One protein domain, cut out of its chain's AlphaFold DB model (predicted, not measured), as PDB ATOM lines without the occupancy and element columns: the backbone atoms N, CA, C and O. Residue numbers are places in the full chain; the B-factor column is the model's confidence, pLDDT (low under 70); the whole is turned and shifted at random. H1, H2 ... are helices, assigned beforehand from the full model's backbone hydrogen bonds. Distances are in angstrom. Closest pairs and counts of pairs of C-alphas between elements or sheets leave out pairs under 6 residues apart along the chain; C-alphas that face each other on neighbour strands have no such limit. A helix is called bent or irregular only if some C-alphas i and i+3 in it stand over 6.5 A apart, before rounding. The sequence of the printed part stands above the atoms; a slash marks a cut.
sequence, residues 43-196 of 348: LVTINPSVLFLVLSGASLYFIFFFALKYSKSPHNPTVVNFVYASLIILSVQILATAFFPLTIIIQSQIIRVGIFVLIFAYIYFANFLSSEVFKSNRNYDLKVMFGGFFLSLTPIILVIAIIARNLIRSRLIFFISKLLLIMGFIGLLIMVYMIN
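AT A GLANCE: This is residues 43 to 196 of the 348 residues of an uncharacterized protein of Candidatus Roizmanbacteria bacterium GW2011_GWA2_35_19 (UniProt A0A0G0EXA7). Two sets of helices pack together: long H1, H2 and H4, with H4 crossing H1, packing on H2 with residues 110 to 120 and on H5 with residues 129 to 133, and a small up-and-down bundle of H5, H6 and H7 side by side, each running against the one before it. The start of H6 packs on H1 and the start of H5 on the end of H4; short H3 lies at the far end of the first set by H2, and residues 190 to 196 stick out at the end of H7. The printed part has 154 residues with seven named helices, H1 to H7 in that order, and no named strand; the class is all helix. It is only just compact, close to loose, with a radius of gyration of the C-alphas of 17.6 A and spans of 55 by 45 by 27 A.

IN THESE COORDINATES: H1, residues 48 to 68, begins at C-alpha 48 (84.017, -9.539, 69.987) and is 30.1 A long. H2, residues 76 to 98, measures 32.9 A, and H3 is residues 103 to 107. H4, residues 110 to 133, is 36.6 A long and begins at C-alpha 110 (80.343, 9.748, 82.892); it is neither bent nor irregular, but only just: C-alphas 110 and 113 are 6.1 A apart. H5 is residues 140 to 151 and H6 residues 155 to 167. H7, residues 171 to 194, is 34.4 A long and ends at C-alpha 194 (69.913, -9.824, 59.777).

HOW THE PARTS SIT: H1 and H2 are close but not clearly touching, the C-alphas of Leu 68 and Asn 76 being closest at 7.8 A. H1 touches H4 at a steep tilt of 50 degrees, the same way, with the C-alphas of Phe 64 and Ala 121 closest at 4.3 A. With residues 55 to 63 alone H1 touches residues 155 to 159 of H6, at a steep tilt of 55 degrees; the closest C-alphas, of Ser 56 and Ile 156, are 5.3 A apart. H2 touches residues 110 to 120 of H4, opposite ways at a steep tilt of 38 degrees; the closest C-alphas, of Ser 86 and Val 113, are 6.1 A apart. H2 touches H3 with residues 93 to 97 alone, the C-alphas of Ala 96 and Ile 105 closest at 7.2 A, while H3 and H4 meet only through their link. H4 and H5 form a hairpin at a shallow tilt of 31 degrees, the C-alphas of Val 133 and Leu 142 closest at 5.9 A. H5 and H6 form a hairpin at 10 degrees, a shallow tilt, with the C-alphas of Phe 149 and Leu 158 closest at 6.8 A. H6 and H7 form another at 10 degrees, also shallow, with the C-alphas of Ala 161 and Ser 177 closest at 7.0 A. H5 and H7 touch, the same way at a shallow tilt of 9 degrees, the C-alphas of Leu 151 and Phe 185 closest at 6.8 A. Among the pairs that are apart are H1 and H7, and H4 and H6. Every O i to N i+4 pair is within hydrogen-bond range in H2, H3, H5, H6 and H7; in H1 it is 16 of 17 and in H4 16 of 20.

THE WHOLE: The two C-alphas farthest apart, of Thr 103 and Arg 138, are 55.2 A apart. The printed part has no cut, and none of its links is long. The mean pLDDT of the printed part is 81.6; 27 residues are under 70, among them residues 133 to 145 and 168 to 175.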
ATOM      1  N   LEU A  43      85.348  -1.887  79.324       80.00
ATOM      2  CA  LEU A  43      86.233  -1.416  78.246       80.00
ATOM      3  C   LEU A  43      87.374  -2.395  77.915       80.00
ATOM      4  O   LEU A  43      87.996  -2.278  76.864       80.00
ATOM      5  N   VAL A  44      87.639  -3.375  78.783       81.19
ATOM      6  CA  VAL A  44      88.635  -4.434  78.554       81.19
ATOM      7  C   VAL A  44      87.910  -5.772  78.515       81.19
ATOM      8  O   VAL A  44      87.416  -6.248  79.533       81.19
ATOM      9  N   THR A  45      87.802  -6.368  77.328       82.31
ATOM     10  CA  THR A  45      87.028  -7.598  77.132       82.31
ATOM     11  C   THR A  45      87.495  -8.398  75.923       82.31
ATOM     12  O   THR A  45      88.087  -7.862  74.988       82.31
ATOM     13  N   ILE A  46      87.192  -9.696  75.959       82.81
ATOM     14  CA  ILE A  46      87.394 -10.654  74.867       82.81
ATOM     15  C   ILE A  46      86.104 -10.795  74.034       82.81
ATOM     16  O   ILE A  46      86.133 -11.352  72.941       82.81
ATOM     17  N   ASN A  47      84.964 -10.276  74.515       81.75
ATOM     18  CA  ASN A  47      83.708 -10.317  73.770       81.75
ATOM     19  C   ASN A  47      83.866  -9.532  72.449       81.75
ATOM     20  O   ASN A  47      84.075  -8.316  72.506       81.75
ATOM     21  N   PRO A  48      83.736 -10.180  71.272       82.25
ATOM     22  CA  PRO A  48      84.017  -9.539  69.987       82.25
ATOM     23  C   PRO A  48      83.175  -8.288  69.725       82.25
ATOM     24  O   PRO A  48      83.687  -7.296  69.208       82.25
ATOM     25  N   SER A  49      81.896  -8.307  70.109       79.19
ATOM     26  CA  SER A  49      80.962  -7.202  69.870       79.19
ATOM     27  C   SER A  49      81.338  -5.962  70.681       79.19
ATOM     28  O   SER A  49      81.319  -4.844  70.171       79.19
ATOM     29  N   VAL A  50      81.723  -6.162  71.941       84.75
ATOM     30  CA  VAL A  50      82.114  -5.065  72.835       84.75
ATOM     31  C   VAL A  50      83.522  -4.584  72.494       84.75
ATOM     32  O   VAL A  50      83.760  -3.382  72.450       84.75
ATOM     33  N   LEU A  51      84.439  -5.495  72.156       87.12
ATOM     34  CA  LEU A  51      85.773  -5.143  71.675       87.12
ATOM     35  C   LEU A  51      85.696  -4.255  70.427       87.12
ATOM     36  O   LEU A  51      86.395  -3.248  70.342       87.12
ATOM     37  N   PHE A  52      84.807  -4.576  69.484       85.62
ATOM     38  CA  PHE A  52      84.562  -3.739  68.313       85.62
ATOM     39  C   PHE A  52      84.063  -2.336  68.692       85.62
ATOM     40  O   PHE A  52      84.563  -1.348  68.155       85.62
ATOM     41  N   LEU A  53      83.139  -2.222  69.654       86.06
ATOM     42  CA  LEU A  53      82.672  -0.930  70.174       86.06
ATOM     43  C   LEU A  53      83.824  -0.116  70.792       86.06
ATOM     44  O   LEU A  53      83.975   1.069  70.495       86.06
ATOM     45  N   VAL A  54      84.669  -0.755  71.606       88.75
ATOM     46  CA  VAL A  54      85.829  -0.118  72.251       88.75
ATOM     47  C   VAL A  54      86.843   0.357  71.212       88.75
ATOM     48  O   VAL A  54      87.278   1.507  71.263       88.75
ATOM     49  N   LEU A  55      87.184  -0.484  70.231       89.56
ATOM     50  CA  LEU A  55      88.085  -0.123  69.130       89.56
ATOM     51  C   LEU A  55      87.516   1.021  68.285       89.56
ATOM     52  O   LEU A  55      88.261   1.893  67.831       89.56
ATOM     53  N   SER A  56      86.197   1.053  68.108       88.38
ATOM     54  CA  SER A  56      85.486   2.134  67.429       88.38
ATOM     55  C   SER A  56      85.597   3.450  68.198       88.38
ATOM     56  O   SER A  56      85.962   4.472  67.615       88.38
ATOM     57  N   GLY A  57      85.417   3.417  69.520       89.88
ATOM     58  CA  GLY A  57      85.664   4.566  70.392       89.88
ATOM     59  C   GLY A  57      87.124   5.033  70.363       89.88
ATOM     60  O   GLY A  57      87.390   6.220  70.190       89.88
ATOM     61  N   ALA A  58      88.088   4.112  70.454       91.94
ATOM     62  CA  ALA A  58      89.521   4.419  70.383       91.94
ATOM     63  C   ALA A  58      89.917   5.058  69.039       91.94
ATOM     64  O   ALA A  58      90.730   5.985  68.989       91.94
ATOM     65  N   SER A  59      89.288   4.614  67.951       92.62
ATOM     66  CA  SER A  59      89.498   5.152  66.605       92.62
ATOM     67  C   SER A  59      89.132   6.635  66.497       92.62
ATOM     68  O   SER A  59      89.795   7.369  65.768       92.62
ATOM     69  N   LEU A  60      88.146   7.116  67.264       93.50
ATOM     70  CA  LEU A  60      87.790   8.540  67.304       93.50
ATOM     71  C   LEU A  60      88.932   9.410  67.817       93.50
ATOM     72  O   LEU A  60      89.219  10.454  67.233       93.50
ATOM     73  N   TYR A  61      89.617   8.967  68.871       94.56
ATOM     74  CA  TYR A  61      90.771   9.682  69.411       94.56
ATOM     75  C   TYR A  61      91.904   9.749  68.388       94.56
ATOM     76  O   TYR A  61      92.482  10.815  68.175       94.56
ATOM     77  N   PHE A  62      92.178   8.638  67.696       94.56
ATOM     78  CA  PHE A  62      93.169   8.623  66.622       94.56
ATOM     79  C   PHE A  62      92.809   9.608  65.503       94.56
ATOM     80  O   PHE A  62      93.647  10.419  65.109       94.56
ATOM     81  N   ILE A  63      91.563   9.574  65.020       92.19
ATOM     82  CA  ILE A  63      91.072  10.473  63.967       92.19
ATOM     83  C   ILE A  63      91.196  11.931  64.401       92.19
ATOM     84  O   ILE A  63      91.697  12.751  63.631       92.19
ATOM     85  N   PHE A  64      90.793  12.250  65.633       94.94
ATOM     86  CA  PHE A  64      90.888  13.598  66.179       94.94
ATOM     87  C   PHE A  64      92.334  14.105  66.177       94.94
ATOM     88  O   PHE A  64      92.614  15.137  65.571       94.94
ATOM     89  N   PHE A  65      93.278  13.372  66.782       95.00
ATOM     90  CA  PHE A  65      94.681  13.802  66.841       95.00
ATOM     91  C   PHE A  65      95.366  13.804  65.470       95.00
ATOM     92  O   PHE A  65      96.250  14.627  65.222       95.00
ATOM     93  N   PHE A  66      94.960  12.916  64.561       91.62
ATOM     94  CA  PHE A  66      95.419  12.939  63.176       91.62
ATOM     95  C   PHE A  66      94.971  14.224  62.466       91.62
ATOM     96  O   PHE A  66      95.801  14.927  61.889       91.62
ATOM     97  N   ALA A  67      93.681  14.553  62.545       91.25
ATOM     98  CA  ALA A  67      93.093  15.708  61.874       91.25
ATOM     99  C   ALA A  67      93.485  17.048  62.523       91.25
ATOM    100  O   ALA A  67      93.623  18.056  61.827       91.25
ATOM    101  N   LEU A  68      93.738  17.063  63.837       92.94
ATOM    102  CA  LEU A  68      94.180  18.238  64.596       92.94
ATOM    103  C   LEU A  68      95.415  18.904  63.981       92.94
ATOM    104  O   LEU A  68      95.473  20.129  63.924       92.94
ATOM    105  N   LYS A  69      96.357  18.111  63.451       88.88
ATOM    106  CA  LYS A  69      97.593  18.600  62.806       88.88
ATOM    107  C   LYS A  69      97.338  19.535  61.620       88.88
ATOM    108  O   LYS A  69      98.209  20.323  61.267       88.88
ATOM    109  N   TYR A  70      96.159  19.440  61.010       85.94
ATOM    110  CA  TYR A  70      95.768  20.208  59.831       85.94
ATOM    111  C   TYR A  70      94.802  21.356  60.165       85.94
ATOM    112  O   TYR A  70      94.511  22.190  59.307       85.94
ATOM    113  N   SER A  71      94.309  21.430  61.405       87.31
ATOM    114  CA  SER A  71      93.411  22.496  61.850       87.31
ATOM    115  C   SER A  71      94.184  23.762  62.210       87.31
ATOM    116  O   SER A  71      95.119  23.727  63.007       87.31
ATOM    117  N   LYS A  72      93.718  24.910  61.708       85.56
ATOM    118  CA  LYS A  72      94.211  26.248  62.083       85.56
ATOM    119  C   LYS A  72      93.226  27.028  62.966       85.56
ATOM    120  O   LYS A  72      93.321  28.247  63.055       85.56
ATOM    121  N   SER A  73      92.254  26.349  63.582       87.12
ATOM    122  CA  SER A  73      91.227  27.011  64.394       87.12
ATOM    123  C   SER A  73      91.815  27.629  65.674       87.12
ATOM    124  O   SER A  73      92.574  26.954  66.377       87.12
ATOM    125  N   PRO A  74      91.422  28.863  66.046       87.75
ATOM    126  CA  PRO A  74      91.832  29.476  67.312       87.75
ATOM    127  C   PRO A  74      91.281  28.728  68.538       87.75
ATOM    128  O   PRO A  74      91.835  28.841  69.627       87.75
ATOM    129  N   HIS A  75      90.228  27.919  68.373       91.00
ATOM    130  CA  HIS A  75      89.617  27.135  69.453       91.00
ATOM    131  C   HIS A  75      90.318  25.794  69.724       91.00
ATOM    132  O   HIS A  75      89.907  25.062  70.625       91.00
ATOM    133  N   ASN A  76      91.379  25.465  68.976       92.19
ATOM    134  CA  ASN A  76      92.124  24.214  69.137       92.19
ATOM    135  C   ASN A  76      92.537  23.927  70.598       92.19
ATOM    136  O   ASN A  76      92.282  22.808  71.042       92.19
ATOM    137  N   PRO A  77      93.097  24.876  71.379       92.94
ATOM    138  CA  PRO A  77      93.498  24.596  72.761       92.94
ATOM    139  C   PRO A  77      92.324  24.157  73.646       92.94
ATOM    140  O   PRO A  77      92.448  23.218  74.427       92.94
ATOM    141  N   THR A  78      91.161  24.791  73.489       92.88
ATOM    142  CA  THR A  78      89.955  24.466  74.260       92.88
ATOM    143  C   THR A  78      89.449  23.062  73.943       92.88
ATOM    144  O   THR A  78      89.167  22.291  74.859       92.88
ATOM    145  N   VAL A  79      89.367  22.706  72.657       94.19
ATOM    146  CA  VAL A  79      88.891  21.379  72.232       94.19
ATOM    147  C   VAL A  79      89.877  20.287  72.645       94.19
ATOM    148  O   VAL A  79      89.466  19.241  73.135       94.19
ATOM    149  N   VAL A  80      91.181  20.535  72.514       95.38
ATOM    150  CA  VAL A  80      92.222  19.595  72.951       95.38
ATOM    151  C   VAL A  80      92.136  19.339  74.455       95.38
ATOM    152  O   VAL A  80      92.133  18.183  74.871       95.38
ATOM    153  N   ASN A  81      91.981  20.387  75.268       94.44
ATOM    154  CA  ASN A  81      91.790  20.240  76.713       94.44
ATOM    155  C   ASN A  81      90.533  19.427  77.044       94.44
ATOM    156  O   ASN A  81      90.564  18.592  77.945       94.44
ATOM    157  N   PHE A  82      89.446  19.622  76.293       94.06
ATOM    158  CA  PHE A  82      88.230  18.828  76.450       94.06
ATOM    159  C   PHE A  82      88.459  17.342  76.121       94.06
ATOM    160  O   PHE A  82      88.035  16.475  76.882       94.06
ATOM    161  N   VAL A  83      89.161  17.029  75.027       94.69
ATOM    162  CA  VAL A  83      89.482  15.640  74.640       94.69
ATOM    163  C   VAL A  83      90.432  14.977  75.646       94.69
ATOM    164  O   VAL A  83      90.289  13.794  75.952       94.69
ATOM    165  N   TYR A  84      91.373  15.719  76.234       95.25
ATOM    166  CA  TYR A  84      92.169  15.190  77.345       95.25
ATOM    167  C   TYR A  84      91.322  14.945  78.596       95.25
ATOM    168  O   TYR A  84      91.464  13.899  79.229       95.25
ATOM    169  N   ALA A  85      90.401  15.852  78.932       93.50
ATOM    170  CA  ALA A  85      89.473  15.644  80.037       93.50
ATOM    171  C   ALA A  85      88.597  14.399  79.814       93.50
ATOM    172  O   ALA A  85      88.390  13.631  80.752       93.50
ATOM    173  N   SER A  86      88.141  14.137  78.583       93.19
ATOM    174  CA  SER A  86      87.375  12.926  78.275       93.19
ATOM    175  C   SER A  86      88.203  11.651  78.448       93.19
ATOM    176  O   SER A  86      87.685  10.675  78.983       93.19
ATOM    177  N   LEU A  87      89.486  11.655  78.067       92.56
ATOM    178  CA  LEU A  87      90.394  10.530  78.325       92.56
ATOM    179  C   LEU A  87      90.550  10.267  79.824       92.56
ATOM    180  O   LEU A  87      90.425   9.122  80.245       92.56
ATOM    181  N   ILE A  88      90.744  11.317  80.630       92.75
ATOM    182  CA  ILE A  88      90.833  11.201  82.095       92.75
ATOM    183  C   ILE A  88      89.541  10.605  82.665       92.75
ATOM    184  O   ILE A  88      89.594   9.668  83.458       92.75
ATOM    185  N   ILE A  89      88.381  11.105  82.231       90.81
ATOM    186  CA  ILE A  89      87.066  10.601  82.651       90.81
ATOM    187  C   ILE A  89      86.916   9.111  82.316       90.81
ATOM    188  O   ILE A  89      86.487   8.333  83.167       90.81
ATOM    189  N   LEU A  90      87.302   8.689  81.106       88.31
ATOM    190  CA  LEU A  90      87.267   7.276  80.721       88.31
ATOM    191  C   LEU A  90      88.254   6.432  81.534       88.31
ATOM    192  O   LEU A  90      87.907   5.326  81.933       88.31
ATOM    193  N   SER A  91      89.454   6.935  81.836       88.88
ATOM    194  CA  SER A  91      90.403   6.235  82.709       88.88
ATOM    195  C   SER A  91      89.846   6.044  84.120       88.88
ATOM    196  O   SER A  91      89.931   4.943  84.660       88.88
ATOM    197  N   VAL A  92      89.215   7.074  84.695       89.62
ATOM    198  CA  VAL A  92      88.524   6.976  85.992       89.62
ATOM    199  C   VAL A  92      87.400   5.945  85.927       89.62
ATOM    200  O   VAL A  92      87.276   5.132  86.839       89.62
ATOM    201  N   GLN A  93      86.627   5.922  84.838       86.12
ATOM    202  CA  GLN A  93      85.590   4.914  84.625       86.12
ATOM    203  C   GLN A  93      86.177   3.497  84.613       86.12
ATOM    204  O   GLN A  93      85.662   2.644  85.326       86.12
ATOM    205  N   ILE A  94      87.261   3.246  83.863       86.75
ATOM    206  CA  ILE A  94      87.928   1.931  83.815       86.75
ATOM    207  C   ILE A  94      88.334   1.496  85.220       86.75
ATOM    208  O   ILE A  94      88.007   0.385  85.637       86.75
ATOM    209  N   LEU A  95      89.004   2.381  85.963       87.31
ATOM    210  CA  LEU A  95      89.458   2.095  87.323       87.31
ATOM    211  C   LEU A  95      88.285   1.800  88.263       87.31
ATOM    212  O   LEU A  95      88.341   0.830  89.020       87.31
ATOM    213  N   ALA A  96      87.207   2.581  88.174       86.00
ATOM    214  CA  ALA A  96      86.003   2.359  88.963       86.00
ATOM    215  C   ALA A  96      85.356   1.008  88.623       86.00
ATOM    216  O   ALA A  96      85.034   0.228  89.509       86.00
ATOM    217  N   THR A  97      85.228   0.668  87.343       84.62
ATOM    218  CA  THR A  97      84.602  -0.598  86.926       84.62
ATOM    219  C   THR A  97      85.457  -1.831  87.210       84.62
ATOM    220  O   THR A  97      84.909  -2.909  87.415       84.62
ATOM    221  N   ALA A  98      86.785  -1.690  87.221       83.81
ATOM    222  CA  ALA A  98      87.706  -2.811  87.396       83.81
ATOM    223  C   ALA A  98      88.052  -3.081  88.866       83.81
ATOM    224  O   ALA A  98      88.194  -4.240  89.249       83.81
ATOM    225  N   PHE A  99      88.197  -2.033  89.685       84.50
ATOM    226  CA  PHE A  99      88.766  -2.158  91.032       84.50
ATOM    227  C   PHE A  99      87.867  -1.618  92.144       84.50
ATOM    228  O   PHE A  99      87.908  -2.142  93.253       84.50
ATOM    229  N   PHE A 100      87.068  -0.581  91.879       86.38
ATOM    230  CA  PHE A 100      86.294   0.113  92.913       86.38
ATOM    231  C   PHE A 100      84.963   0.620  92.348       86.38
ATOM    232  O   PHE A 100      84.887   1.801  91.990       86.38
ATOM    233  N   PRO A 101      83.915  -0.230  92.247       83.19
ATOM    234  CA  PRO A 101      82.627   0.151  91.671       83.19
ATOM    235  C   PRO A 101      81.875   1.067  92.639       83.19
ATOM    236  O   PRO A 101      80.931   0.674  93.323       83.19
ATOM    237  N   LEU A 102      82.353   2.307  92.721       85.06
ATOM    238  CA  LEU A 102      81.736   3.393  93.455       85.06
ATOM    239  C   LEU A 102      80.441   3.748  92.749       85.06
ATOM    240  O   LEU A 102      80.447   4.202  91.597       85.06
ATOM    241  N   THR A 103      79.337   3.554  93.460       85.62
ATOM    242  CA  THR A 103      78.001   3.691  92.896       85.62
ATOM    243  C   THR A 103      77.790   5.073  92.270       85.62
ATOM    244  O   THR A 103      77.335   5.157  91.131       85.62
ATOM    245  N   ILE A 104      78.265   6.149  92.909       84.19
ATOM    246  CA  ILE A 104      78.197   7.521  92.378       84.19
ATOM    247  C   ILE A 104      78.863   7.701  91.002       84.19
ATOM    248  O   ILE A 104      78.342   8.441  90.167       84.19
ATOM    249  N   ILE A 105      79.989   7.031  90.727       83.88
ATOM    250  CA  ILE A 105      80.702   7.154  89.442       83.88
ATOM    251  C   ILE A 105      79.876   6.490  88.337       83.88
ATOM    252  O   ILE A 105      79.621   7.091  87.290       83.88
ATOM    253  N   ILE A 106      79.397   5.277  88.609       82.81
ATOM    254  CA  ILE A 106      78.618   4.463  87.673       82.81
ATOM    255  C   ILE A 106      77.248   5.112  87.405       82.81
ATOM    256  O   ILE A 106      76.873   5.313  86.248       82.81
ATOM    257  N   GLN A 107      76.551   5.546  88.459       84.12
ATOM    258  CA  GLN A 107      75.257   6.241  88.404       84.12
ATOM    259  C   GLN A 107      75.353   7.604  87.697       84.12
ATOM    260  O   GLN A 107      74.356   8.129  87.195       84.12
ATOM    261  N   SER A 108      76.534   8.227  87.667       80.19
ATOM    262  CA  SER A 108      76.759   9.487  86.944       80.19
ATOM    263  C   SER A 108      76.897   9.296  85.433       80.19
ATOM    264  O   SER A 108      76.843  10.280  84.701       80.19
ATOM    265  N   GLN A 109      77.046   8.052  84.956       80.19
ATOM    266  CA  GLN A 109      77.149   7.707  83.533       80.19
ATOM    267  C   GLN A 109      78.154   8.585  82.774       80.19
ATOM    268  O   GLN A 109      77.919   9.009  81.639       80.19
ATOM    269  N   ILE A 110      79.306   8.840  83.402       81.88
ATOM    270  CA  ILE A 110      80.343   9.748  82.892       81.88
ATOM    271  C   ILE A 110      80.879   9.339  81.511       81.88
ATOM    272  O   ILE A 110      81.358  10.181  80.753       81.88
ATOM    273  N   ILE A 111      80.705   8.069  81.128       82.38
ATOM    274  CA  ILE A 111      81.026   7.543  79.796       82.38
ATOM    275  C   ILE A 111      80.314   8.274  78.646       82.38
ATOM    276  O   ILE A 111      80.828   8.305  77.527       82.38
ATOM    277  N   ARG A 112      79.179   8.942  78.907       83.62
ATOM    278  CA  ARG A 112      78.460   9.752  77.905       83.62
ATOM    279  C   ARG A 112      79.308  10.889  77.319       83.62
ATOM    280  O   ARG A 112      78.979  11.382  76.242       83.62
ATOM    281  N   VAL A 113      80.432  11.255  77.950       87.88
ATOM    282  CA  VAL A 113      81.415  12.195  77.379       87.88
ATOM    283  C   VAL A 113      81.914  11.765  75.989       87.88
ATOM    284  O   VAL A 113      82.254  12.615  75.166       87.88
ATOM    285  N   GLY A 114      81.895  10.460  75.684       86.62
ATOM    286  CA  GLY A 114      82.311   9.915  74.390       86.62
ATOM    287  C   GLY A 114      81.541  10.479  73.187       86.62
ATOM    288  O   GLY A 114      82.116  10.591  72.105       86.62
ATOM    289  N   ILE A 115      80.289  10.920  73.369       88.81
ATOM    290  CA  ILE A 115      79.485  11.541  72.297       88.81
ATOM    291  C   ILE A 115      80.129  12.847  71.813       88.81
ATOM    292  O   ILE A 115      80.160  13.131  70.619       88.81
ATOM    293  N   PHE A 116      80.703  13.636  72.720       90.81
ATOM    294  CA  PHE A 116      81.370  14.879  72.342       90.81
ATOM    295  C   PHE A 116      82.684  14.619  71.603       90.81
ATOM    296  O   PHE A 116      83.004  15.326  70.652       90.81
ATOM    297  N   VAL A 117      83.417  13.566  71.983       92.62
ATOM    298  CA  VAL A 117      84.624  13.133  71.260       92.62
ATOM    299  C   VAL A 117      84.273  12.701  69.839       92.62
ATOM    300  O   VAL A 117      84.976  13.084  68.907       92.62
ATOM    301  N   LEU A 118      83.166  11.970  69.662       91.31
ATOM    302  CA  LEU A 118      82.627  11.624  68.347       91.31
ATOM    303  C   LEU A 118      82.395  12.882  67.500       91.31
ATOM    304  O   LEU A 118      82.923  12.981  66.395       91.31
ATOM    305  N   ILE A 119      81.678  13.871  68.038       92.12
ATOM    306  CA  ILE A 119      81.390  15.130  67.334       92.12
ATOM    307  C   ILE A 119      82.687  15.852  66.940       92.12
ATOM    308  O   ILE A 119      82.871  16.194  65.771       92.12
ATOM    309  N   PHE A 120      83.614  16.054  67.882       93.88
ATOM    310  CA  PHE A 120      84.867  16.758  67.596       93.88
ATOM    311  C   PHE A 120      85.741  16.009  66.589       93.88
ATOM    312  O   PHE A 120      86.259  16.634  65.666       93.88
ATOM    313  N   ALA A 121      85.875  14.688  66.710       93.12
ATOM    314  CA  ALA A 121      86.641  13.883  65.763       93.12
ATOM    315  C   ALA A 121      86.102  14.039  64.334       93.12
ATOM    316  O   ALA A 121      86.883  14.285  63.413       93.12
ATOM    317  N   TYR A 122      84.778  13.979  64.149       90.88
ATOM    318  CA  TYR A 122      84.152  14.115  62.832       90.88
ATOM    319  C   TYR A 122      84.267  15.534  62.270       90.88
ATOM    320  O   TYR A 122      84.591  15.683  61.094       90.88
ATOM    321  N   ILE A 123      84.075  16.579  63.084       91.88
ATOM    322  CA  ILE A 123      84.238  17.977  62.639       91.88
ATOM    323  C   ILE A 123      85.679  18.237  62.185       91.88
ATOM    324  O   ILE A 123      85.907  18.781  61.102       91.88
ATOM    325  N   TYR A 124      86.665  17.829  62.987       92.69
ATOM    326  CA  TYR A 124      88.074  18.021  62.647       92.69
ATOM    327  C   TYR A 124      88.460  17.225  61.402       92.69
ATOM    328  O   TYR A 124      89.166  17.741  60.533       92.69
ATOM    329  N   PHE A 125      87.970  15.993  61.283       90.38
ATOM    330  CA  PHE A 125      88.232  15.163  60.117       90.38
ATOM    331  C   PHE A 125      87.568  15.701  58.845       90.38
ATOM    332  O   PHE A 125      88.197  15.700  57.789       90.38
ATOM    333  N   ALA A 126      86.355  16.250  58.939       88.56
ATOM    334  CA  ALA A 126      85.699  16.933  57.827       88.56
ATOM    335  C   ALA A 126      86.503  18.156  57.357       88.56
ATOM    336  O   ALA A 126      86.702  18.331  56.155       88.56
ATOM    337  N   ASN A 127      87.030  18.961  58.288       88.12
ATOM    338  CA  ASN A 127      87.913  20.085  57.964       88.12
ATOM    339  C   ASN A 127      89.228  19.627  57.306       88.12
ATOM    340  O   ASN A 127      89.704  20.246  56.356       88.12
ATOM    341  N   PHE A 128      89.812  18.521  57.774       87.12
ATOM    342  CA  PHE A 128      90.969  17.914  57.115       87.12
ATOM    343  C   PHE A 128      90.636  17.528  55.667       87.12
ATOM    344  O   PHE A 128      91.323  17.972  54.745       87.12
ATOM    345  N   LEU A 129      89.552  16.771  55.459       85.25
ATOM    346  CA  LEU A 129      89.130  16.328  54.132       85.25
ATOM    347  C   LEU A 129      88.837  17.504  53.200       85.25
ATOM    348  O   LEU A 129      89.315  17.494  52.070       85.25
ATOM    349  N   SER A 130      88.112  18.532  53.655       82.00
ATOM    350  CA  SER A 130      87.838  19.710  52.824       82.00
ATOM    351  C   SER A 130      89.140  20.406  52.426       82.00
ATOM    352  O   SER A 130      89.395  20.621  51.241       82.00
ATOM    353  N   SER A 131      90.015  20.687  53.392       78.00
ATOM    354  CA  SER A 131      91.244  21.440  53.150       78.00
ATOM    355  C   SER A 131      92.203  20.747  52.176       78.00
ATOM    356  O   SER A 131      92.903  21.430  51.432       78.00
ATOM    357  N   GLU A 132      92.220  19.413  52.144       75.38
ATOM    358  CA  GLU A 132      93.090  18.624  51.270       75.38
ATOM    359  C   GLU A 132      92.443  18.314  49.909       75.38
ATOM    360  O   GLU A 132      93.119  18.383  48.878       75.38
ATOM    361  N   VAL A 133      91.134  18.023  49.863       69.50
ATOM    362  CA  VAL A 133      90.397  17.780  48.605       69.50
ATOM    363  C   VAL A 133      90.389  19.035  47.734       69.50
ATOM    364  O   VAL A 133      90.644  18.943  46.534       69.50
ATOM    365  N   PHE A 134      90.149  20.213  48.323       65.12
ATOM    366  CA  PHE A 134      90.106  21.472  47.570       65.12
ATOM    367  C   PHE A 134      91.488  21.942  47.092       65.12
ATOM    368  O   PHE A 134      91.574  22.655  46.096       65.12
ATOM    369  N   LYS A 135      92.578  21.515  47.743       68.69
ATOM    370  CA  LYS A 135      93.950  21.824  47.302       68.69
ATOM    371  C   LYS A 135      94.459  20.904  46.197       68.69
ATOM    372  O   LYS A 135      95.341  21.301  45.441       68.69
ATOM    373  N   SER A 136      93.942  19.680  46.094       58.47
ATOM    374  CA  SER A 136      94.435  18.687  45.139       58.47
ATOM    375  C   SER A 136      93.326  18.187  44.218       58.47
ATOM    376  O   SER A 136      92.648  17.197  44.486       58.47
ATOM    377  N   ASN A 137      93.196  18.838  43.059       54.31
ATOM    378  CA  ASN A 137      92.163  18.533  42.061       54.31
ATOM    379  C   ASN A 137      92.278  17.105  41.459       54.31
ATOM    380  O   ASN A 137      91.360  16.618  40.800       54.31
ATOM    381  N   ARG A 138      93.397  16.396  41.697       54.03
ATOM    382  CA  ARG A 138      93.686  15.049  41.162       54.03
ATOM    383  C   ARG A 138      93.872  13.947  42.215       54.03
ATOM    384  O   ARG A 138      94.233  12.834  41.838       54.03
ATOM    385  N   ASN A 139      93.606  14.196  43.501       65.44
ATOM    386  CA  ASN A 139      93.770  13.153  44.522       65.44
ATOM    387  C   ASN A 139      92.509  12.286  44.657       65.44
ATOM    388  O   ASN A 139      91.622  12.556  45.471       65.44
ATOM    389  N   TYR A 140      92.422  11.235  43.841       61.53
ATOM    390  CA  TYR A 140      91.352  10.233  43.917       61.53
ATOM    391  C   TYR A 140      91.248   9.596  45.316       61.53
ATOM    392  O   TYR A 140      90.147   9.269  45.759       61.53
ATOM    393  N   ASP A 141      92.362   9.535  46.046       65.31
ATOM    394  CA  ASP A 141      92.461   9.001  47.405       65.31
ATOM    395  C   ASP A 141      91.606   9.768  48.409       65.31
ATOM    396  O   ASP A 141      90.873   9.182  49.206       65.31
ATOM    397  N   LEU A 142      91.616  11.095  48.312       68.50
ATOM    398  CA  LEU A 142      90.844  11.958  49.200       68.50
ATOM    399  C   LEU A 142      89.344  11.915  48.887       68.50
ATOM    400  O   LEU A 142      88.528  11.994  49.801       68.50
ATOM    401  N   LYS A 143      88.970  11.718  47.615       69.31
ATOM    402  CA  LYS A 143      87.566  11.531  47.211       69.31
ATOM    403  C   LYS A 143      86.990  10.213  47.742       69.31
ATOM    404  O   LYS A 143      85.832  10.177  48.146       69.31
ATOM    405  N   VAL A 144      87.793   9.146  47.795       67.25
ATOM    406  CA  VAL A 144      87.389   7.865  48.407       67.25
ATOM    407  C   VAL A 144      87.273   7.986  49.924       67.25
ATOM    408  O   VAL A 144      86.305   7.481  50.480       67.25
ATOM    409  N   MET A 145      88.185   8.697  50.594       69.19
ATOM    410  CA  MET A 145      88.058   8.969  52.033       69.19
ATOM    411  C   MET A 145      86.843   9.844  52.355       69.19
ATOM    412  O   MET A 145      86.184   9.612  53.362       69.19
ATOM    413  N   PHE A 146      86.510  10.801  51.487       73.94
ATOM    414  CA  PHE A 146      85.288  11.596  51.596       73.94
ATOM    415  C   PHE A 146      84.032  10.726  51.458       73.94
ATOM    416  O   PHE A 146      83.152  10.797  52.305       73.94
ATOM    417  N   GLY A 147      83.972   9.832  50.465       69.25
ATOM    418  CA  GLY A 147      82.885   8.848  50.365       69.25
ATOM    419  C   GLY A 147      82.831   7.909  51.576       69.25
ATOM    420  O   GLY A 147      81.763   7.661  52.125       69.25
ATOM    421  N   GLY A 148      83.992   7.453  52.047       70.25
ATOM    422  CA  GLY A 148      84.131   6.643  53.253       70.25
ATOM    423  C   GLY A 148      83.642   7.361  54.507       70.25
ATOM    424  O   GLY A 148      83.011   6.727  55.330       70.25
ATOM    425  N   PHE A 149      83.848   8.670  54.644       76.44
ATOM    426  CA  PHE A 149      83.351   9.462  55.774       76.44
ATOM    427  C   PHE A 149      81.822   9.450  55.889       76.44
ATOM    428  O   PHE A 149      81.304   9.299  56.992       76.44
ATOM    429  N   PHE A 150      81.106   9.551  54.765       72.19
ATOM    430  CA  PHE A 150      79.639   9.507  54.754       72.19
ATOM    431  C   PHE A 150      79.072   8.088  54.844       72.19
ATOM    432  O   PHE A 150      77.990   7.898  55.391       72.19
ATOM    433  N   LEU A 151      79.782   7.097  54.301       67.94
ATOM    434  CA  LEU A 151      79.330   5.702  54.282       67.94
ATOM    435  C   LEU A 151      79.782   4.911  55.518       67.94
ATOM    436  O   LEU A 151      79.239   3.855  55.821       67.94
ATOM    437  N   SER A 152      80.792   5.383  56.242       68.88
ATOM    438  CA  SER A 152      81.331   4.693  57.406       68.88
ATOM    439  C   SER A 152      80.387   4.843  58.593       68.88
ATOM    440  O   SER A 152      80.320   5.881  59.246       68.88
ATOM    441  N   LEU A 153      79.701   3.747  58.910       67.88
ATOM    442  CA  LEU A 153      78.919   3.621  60.137       67.88
ATOM    443  C   LEU A 153      79.817   3.467  61.380       67.88
ATOM    444  O   LEU A 153      79.331   3.610  62.499       67.88
ATOM    445  N   THR A 154      81.126   3.205  61.203       79.56
ATOM    446  CA  THR A 154      82.088   3.065  62.309       79.56
ATOM    447  C   THR A 154      83.456   3.723  62.038       79.56
ATOM    448  O   THR A 154      84.129   3.387  61.060       79.56
ATOM    449  N   PRO A 155      83.955   4.579  62.951       84.06
ATOM    450  CA  PRO A 155      85.242   5.277  62.842       84.06
ATOM    451  C   PRO A 155      86.460   4.404  62.505       84.06
ATOM    452  O   PRO A 155      87.404   4.886  61.880       84.06
ATOM    453  N   ILE A 156      86.451   3.118  62.877       83.50
ATOM    454  CA  ILE A 156      87.535   2.158  62.587       83.50
ATOM    455  C   ILE A 156      87.879   2.143  61.098       83.50
ATOM    456  O   ILE A 156      89.045   2.134  60.707       83.50
ATOM    457  N   ILE A 157      86.850   2.178  60.255       78.94
ATOM    458  CA  ILE A 157      86.993   2.133  58.804       78.94
ATOM    459  C   ILE A 157      87.800   3.341  58.297       78.94
ATOM    460  O   ILE A 157      88.648   3.201  57.414       78.94
ATOM    461  N   LEU A 158      87.590   4.519  58.891       80.88
ATOM    462  CA  LEU A 158      88.328   5.734  58.545       80.88
ATOM    463  C   LEU A 158      89.796   5.637  58.968       80.88
ATOM    464  O   LEU A 158      90.674   6.049  58.213       80.88
ATOM    465  N   VAL A 159      90.078   5.042  60.129       85.12
ATOM    466  CA  VAL A 159      91.454   4.790  60.587       85.12
ATOM    467  C   VAL A 159      92.189   3.865  59.623       85.12
ATOM    468  O   VAL A 159      93.299   4.188  59.200       85.12
ATOM    469  N   ILE A 160      91.559   2.760  59.212       79.38
ATOM    470  CA  ILE A 160      92.135   1.827  58.233       79.38
ATOM    471  C   ILE A 160      92.443   2.558  56.920       79.38
ATOM    472  O   ILE A 160      93.536   2.403  56.379       79.38
ATOM    473  N   ALA A 161      91.529   3.407  56.440       76.25
ATOM    474  CA  ALA A 161      91.744   4.200  55.231       76.25
ATOM    475  C   ALA A 161      92.918   5.192  55.370       76.25
ATOM    476  O   ALA A 161      93.741   5.301  54.458       76.25
ATOM    477  N   ILE A 162      93.043   5.879  56.514       79.56
ATOM    478  CA  ILE A 162      94.168   6.788  56.807       79.56
ATOM    479  C   ILE A 162      95.500   6.025  56.807       79.56
ATOM    480  O   ILE A 162      96.471   6.474  56.192       79.56
ATOM    481  N   ILE A 163      95.561   4.881  57.494       81.19
ATOM    482  CA  ILE A 163      96.775   4.059  57.596       81.19
ATOM    483  C   ILE A 163      97.170   3.523  56.218       81.19
ATOM    484  O   ILE A 163      98.328   3.660  55.822       81.19
ATOM    485  N   ALA A 164      96.209   2.982  55.462       74.25
ATOM    486  CA  ALA A 164      96.438   2.470  54.115       74.25
ATOM    487  C   ALA A 164      97.005   3.552  53.185       74.25
ATOM    488  O   ALA A 164      97.999   3.307  52.504       74.25
ATOM    489  N   ARG A 165      96.448   4.772  53.222       73.88
ATOM    490  CA  ARG A 165      96.956   5.917  52.449       73.88
ATOM    491  C   ARG A 165      98.402   6.268  52.801       73.88
ATOM    492  O   ARG A 165      99.194   6.561  51.911       73.88
ATOM    493  N   ASN A 166      98.742   6.296  54.089       73.69
ATOM    494  CA  ASN A 166     100.048   6.788  54.533       73.69
ATOM    495  C   ASN A 166     101.172   5.754  54.366       73.69
ATOM    496  O   ASN A 166     102.319   6.143  54.154       73.69
ATOM    497  N   LEU A 167     100.865   4.457  54.461       71.50
ATOM    498  CA  LEU A 167     101.866   3.389  54.369       71.50
ATOM    499  C   LEU A 167     102.052   2.848  52.951       71.50
ATOM    500  O   LEU A 167     103.110   2.304  52.642       71.50
ATOM    501  N   ILE A 168     101.049   2.976  52.078       64.56
ATOM    502  CA  ILE A 168     101.008   2.187  50.848       64.56
ATOM    503  C   ILE A 168     100.866   3.085  49.618       64.56
ATOM    504  O   ILE A 168      99.808   3.633  49.337       64.56
ATOM    505  N   ARG A 169     101.946   3.186  48.830       64.94
ATOM    506  CA  ARG A 169     102.007   4.008  47.601       64.94
ATOM    507  C   ARG A 169     101.436   3.325  46.346       64.94
ATOM    508  O   ARG A 169     101.416   3.929  45.276       64.94
ATOM    509  N   SER A 170     101.024   2.059  46.436       67.81
ATOM    510  CA  SER A 170     100.603   1.262  45.273       67.81
ATOM    511  C   SER A 170      99.139   1.506  44.888       67.81
ATOM    512  O   SER A 170      98.236   1.326  45.705       67.81
ATOM    513  N   ARG A 171      98.892   1.805  43.602       68.00
ATOM    514  CA  ARG A 171      97.537   1.940  43.024       68.00
ATOM    515  C   ARG A 171      96.673   0.686  43.203       68.00
ATOM    516  O   ARG A 171      95.462   0.808  43.364       68.00
ATOM    517  N   LEU A 172      97.280  -0.503  43.188       67.94
ATOM    518  CA  LEU A 172      96.561  -1.769  43.365       67.94
ATOM    519  C   LEU A 172      95.957  -1.865  44.772       67.94
ATOM    520  O   LEU A 172      94.797  -2.224  44.937       67.94
ATOM    521  N   ILE A 173      96.729  -1.484  45.788       63.53
ATOM    522  CA  ILE A 173      96.294  -1.576  47.183       63.53
ATOM    523  C   ILE A 173      95.269  -0.486  47.504       63.53
ATOM    524  O   ILE A 173      94.331  -0.723  48.261       63.53
ATOM    525  N   PHE A 174      95.367   0.669  46.846       64.69
ATOM    526  CA  PHE A 174      94.318   1.677  46.903       64.69
ATOM    527  C   PHE A 174      92.978   1.150  46.356       64.69
ATOM    528  O   PHE A 174      91.946   1.275  47.021       64.69
ATOM    529  N   PHE A 175      92.986   0.483  45.197       69.62
ATOM    530  CA  PHE A 175      91.784  -0.152  44.648       69.62
ATOM    531  C   PHE A 175      91.210  -1.217  45.596       69.62
ATOM    532  O   PHE A 175      90.005  -1.229  45.852       69.62
ATOM    533  N   ILE A 176      92.075  -2.045  46.189       71.00
ATOM    534  CA  ILE A 176      91.684  -3.041  47.198       71.00
ATOM    535  C   ILE A 176      91.068  -2.363  48.432       71.00
ATOM    536  O   ILE A 176      90.029  -2.806  48.908       71.00
ATOM    537  N   SER A 177      91.634  -1.255  48.920       67.62
ATOM    538  CA  SER A 177      91.094  -0.522  50.076       67.62
ATOM    539  C   SER A 177      89.700   0.059  49.812       67.62
ATOM    540  O   SER A 177      88.829  -0.012  50.676       67.62
ATOM    541  N   LYS A 178      89.448   0.551  48.590       70.94
ATOM    542  CA  LYS A 178      88.121   1.003  48.149       70.94
ATOM    543  C   LYS A 178      87.128  -0.158  48.099       70.94
ATOM    544  O   LYS A 178      85.996  -0.010  48.557       70.94
ATOM    545  N   LEU A 179      87.541  -1.300  47.549       75.69
ATOM    546  CA  LEU A 179      86.712  -2.503  47.509       75.69
ATOM    547  C   LEU A 179      86.363  -2.961  48.934       75.69
ATOM    548  O   LEU A 179      85.200  -3.211  49.218       75.69
ATOM    549  N   LEU A 180      87.343  -2.991  49.843       73.94
ATOM    550  CA  LEU A 180      87.149  -3.345  51.252       73.94
ATOM    551  C   LEU A 180      86.218  -2.371  51.982       73.94
ATOM    552  O   LEU A 180      85.383  -2.815  52.758       73.94
ATOM    553  N   LEU A 181      86.316  -1.067  51.710       72.94
ATOM    554  CA  LEU A 181      85.393  -0.050  52.229       72.94
ATOM    555  C   LEU A 181      83.944  -0.341  51.822       72.94
ATOM    556  O   LEU A 181      83.053  -0.369  52.669       72.94
ATOM    557  N   ILE A 182      83.719  -0.584  50.529       76.38
ATOM    558  CA  ILE A 182      82.389  -0.868  49.980       76.38
ATOM    559  C   ILE A 182      81.866  -2.207  50.510       76.38
ATOM    560  O   ILE A 182      80.737  -2.272  50.986       76.38
ATOM    561  N   MET A 183      82.685  -3.262  50.483       79.44
ATOM    562  CA  MET A 183      82.311  -4.577  51.012       79.44
ATOM    563  C   MET A 183      82.049  -4.533  52.517       79.44
ATOM    564  O   MET A 183      81.117  -5.179  52.977       79.44
ATOM    565  N   GLY A 184      82.821  -3.756  53.279       77.25
ATOM    566  CA  GLY A 184      82.605  -3.554  54.711       77.25
ATOM    567  C   GLY A 184      81.287  -2.839  54.996       77.25
ATOM    568  O   GLY A 184      80.536  -3.270  55.866       77.25
ATOM    569  N   PHE A 185      80.962  -1.799  54.222       77.88
ATOM    570  CA  PHE A 185      79.669  -1.120  54.313       77.88
ATOM    571  C   PHE A 185      78.505  -2.057  53.963       77.88
ATOM    572  O   PHE A 185      77.560  -2.167  54.738       77.88
ATOM    573  N   ILE A 186      78.594  -2.787  52.845       82.06
ATOM    574  CA  ILE A 186      77.573  -3.761  52.430       82.06
ATOM    575  C   ILE A 186      77.426  -4.872  53.474       82.06
ATOM    576  O   ILE A 186      76.312  -5.196  53.866       82.06
ATOM    577  N   GLY A 187      78.535  -5.431  53.962       82.69
ATOM    578  CA  GLY A 187      78.531  -6.465  54.995       82.69
ATOM    579  C   GLY A 187      77.876  -5.985  56.286       82.69
ATOM    580  O   GLY A 187      77.112  -6.722  56.901       82.69
ATOM    581  N   LEU A 188      78.100  -4.724  56.659       76.38
ATOM    582  CA  LEU A 188      77.441  -4.125  57.809       76.38
ATOM    583  C   LEU A 188      75.949  -3.860  57.558       76.38
ATOM    584  O   LEU A 188      75.156  -4.125  58.453       76.38
ATOM    585  N   LEU A 189      75.534  -3.425  56.361       77.94
ATOM    586  CA  LEU A 189      74.111  -3.330  56.000       77.94
ATOM    587  C   LEU A 189      73.414  -4.696  56.061       77.94
ATOM    588  O   LEU A 189      72.312  -4.796  56.596       77.94
ATOM    589  N   ILE A 190      74.070  -5.754  55.573       82.44
ATOM    590  CA  ILE A 190      73.574  -7.133  55.677       82.44
ATOM    591  C   ILE A 190      73.461  -7.538  57.146       82.44
ATOM    592  O   ILE A 190      72.423  -8.050  57.554       82.44
ATOM    593  N   MET A 191      74.494  -7.280  57.955       78.00
ATOM    594  CA  MET A 191      74.470  -7.575  59.388       78.00
ATOM    595  C   MET A 191      73.299  -6.864  60.066       78.00
ATOM    596  O   MET A 191      72.523  -7.523  60.746       78.00
ATOM    597  N   VAL A 192      73.155  -5.555  59.840       75.62
ATOM    598  CA  VAL A 192      72.076  -4.700  60.354       75.62
ATOM    599  C   VAL A 192      70.693  -5.226  59.965       75.62
ATOM    600  O   VAL A 192      69.790  -5.241  60.805       75.62
ATOM    601  N   TYR A 193      70.539  -5.688  58.723       76.94
ATOM    602  CA  TYR A 193      69.320  -6.326  58.237       76.94
ATOM    603  C   TYR A 193      69.045  -7.652  58.963       76.94
ATOM    604  O   TYR A 193      67.944  -7.858  59.465       76.94
ATOM    605  N   MET A 194      70.052  -8.522  59.107       75.00
ATOM    606  CA  MET A 194      69.913  -9.824  59.777       75.00
ATOM    607  C   MET A 194      69.518  -9.711  61.254       75.00
ATOM    608  O   MET A 194      68.749 -10.529  61.749       75.00
ATOM    609  N   ILE A 195      70.045  -8.712  61.961       70.38
ATOM    610  CA  ILE A 195      69.733  -8.459  63.380       70.38
ATOM    611  C   ILE A 195      68.494  -7.581  63.573       70.38
ATOM    612  O   ILE A 195      68.160  -7.238  64.706       70.38
ATOM    613  N   ASN A 196      67.822  -7.212  62.478       69.56
ATOM    614  CA  ASN A 196      66.613  -6.398  62.469       69.56
ATOM    615  C   ASN A 196      66.767  -5.078  63.254       69.56
ATOM    616  O   ASN A 196      65.797  -4.564  63.809       69.56
TER     617      ASN A 196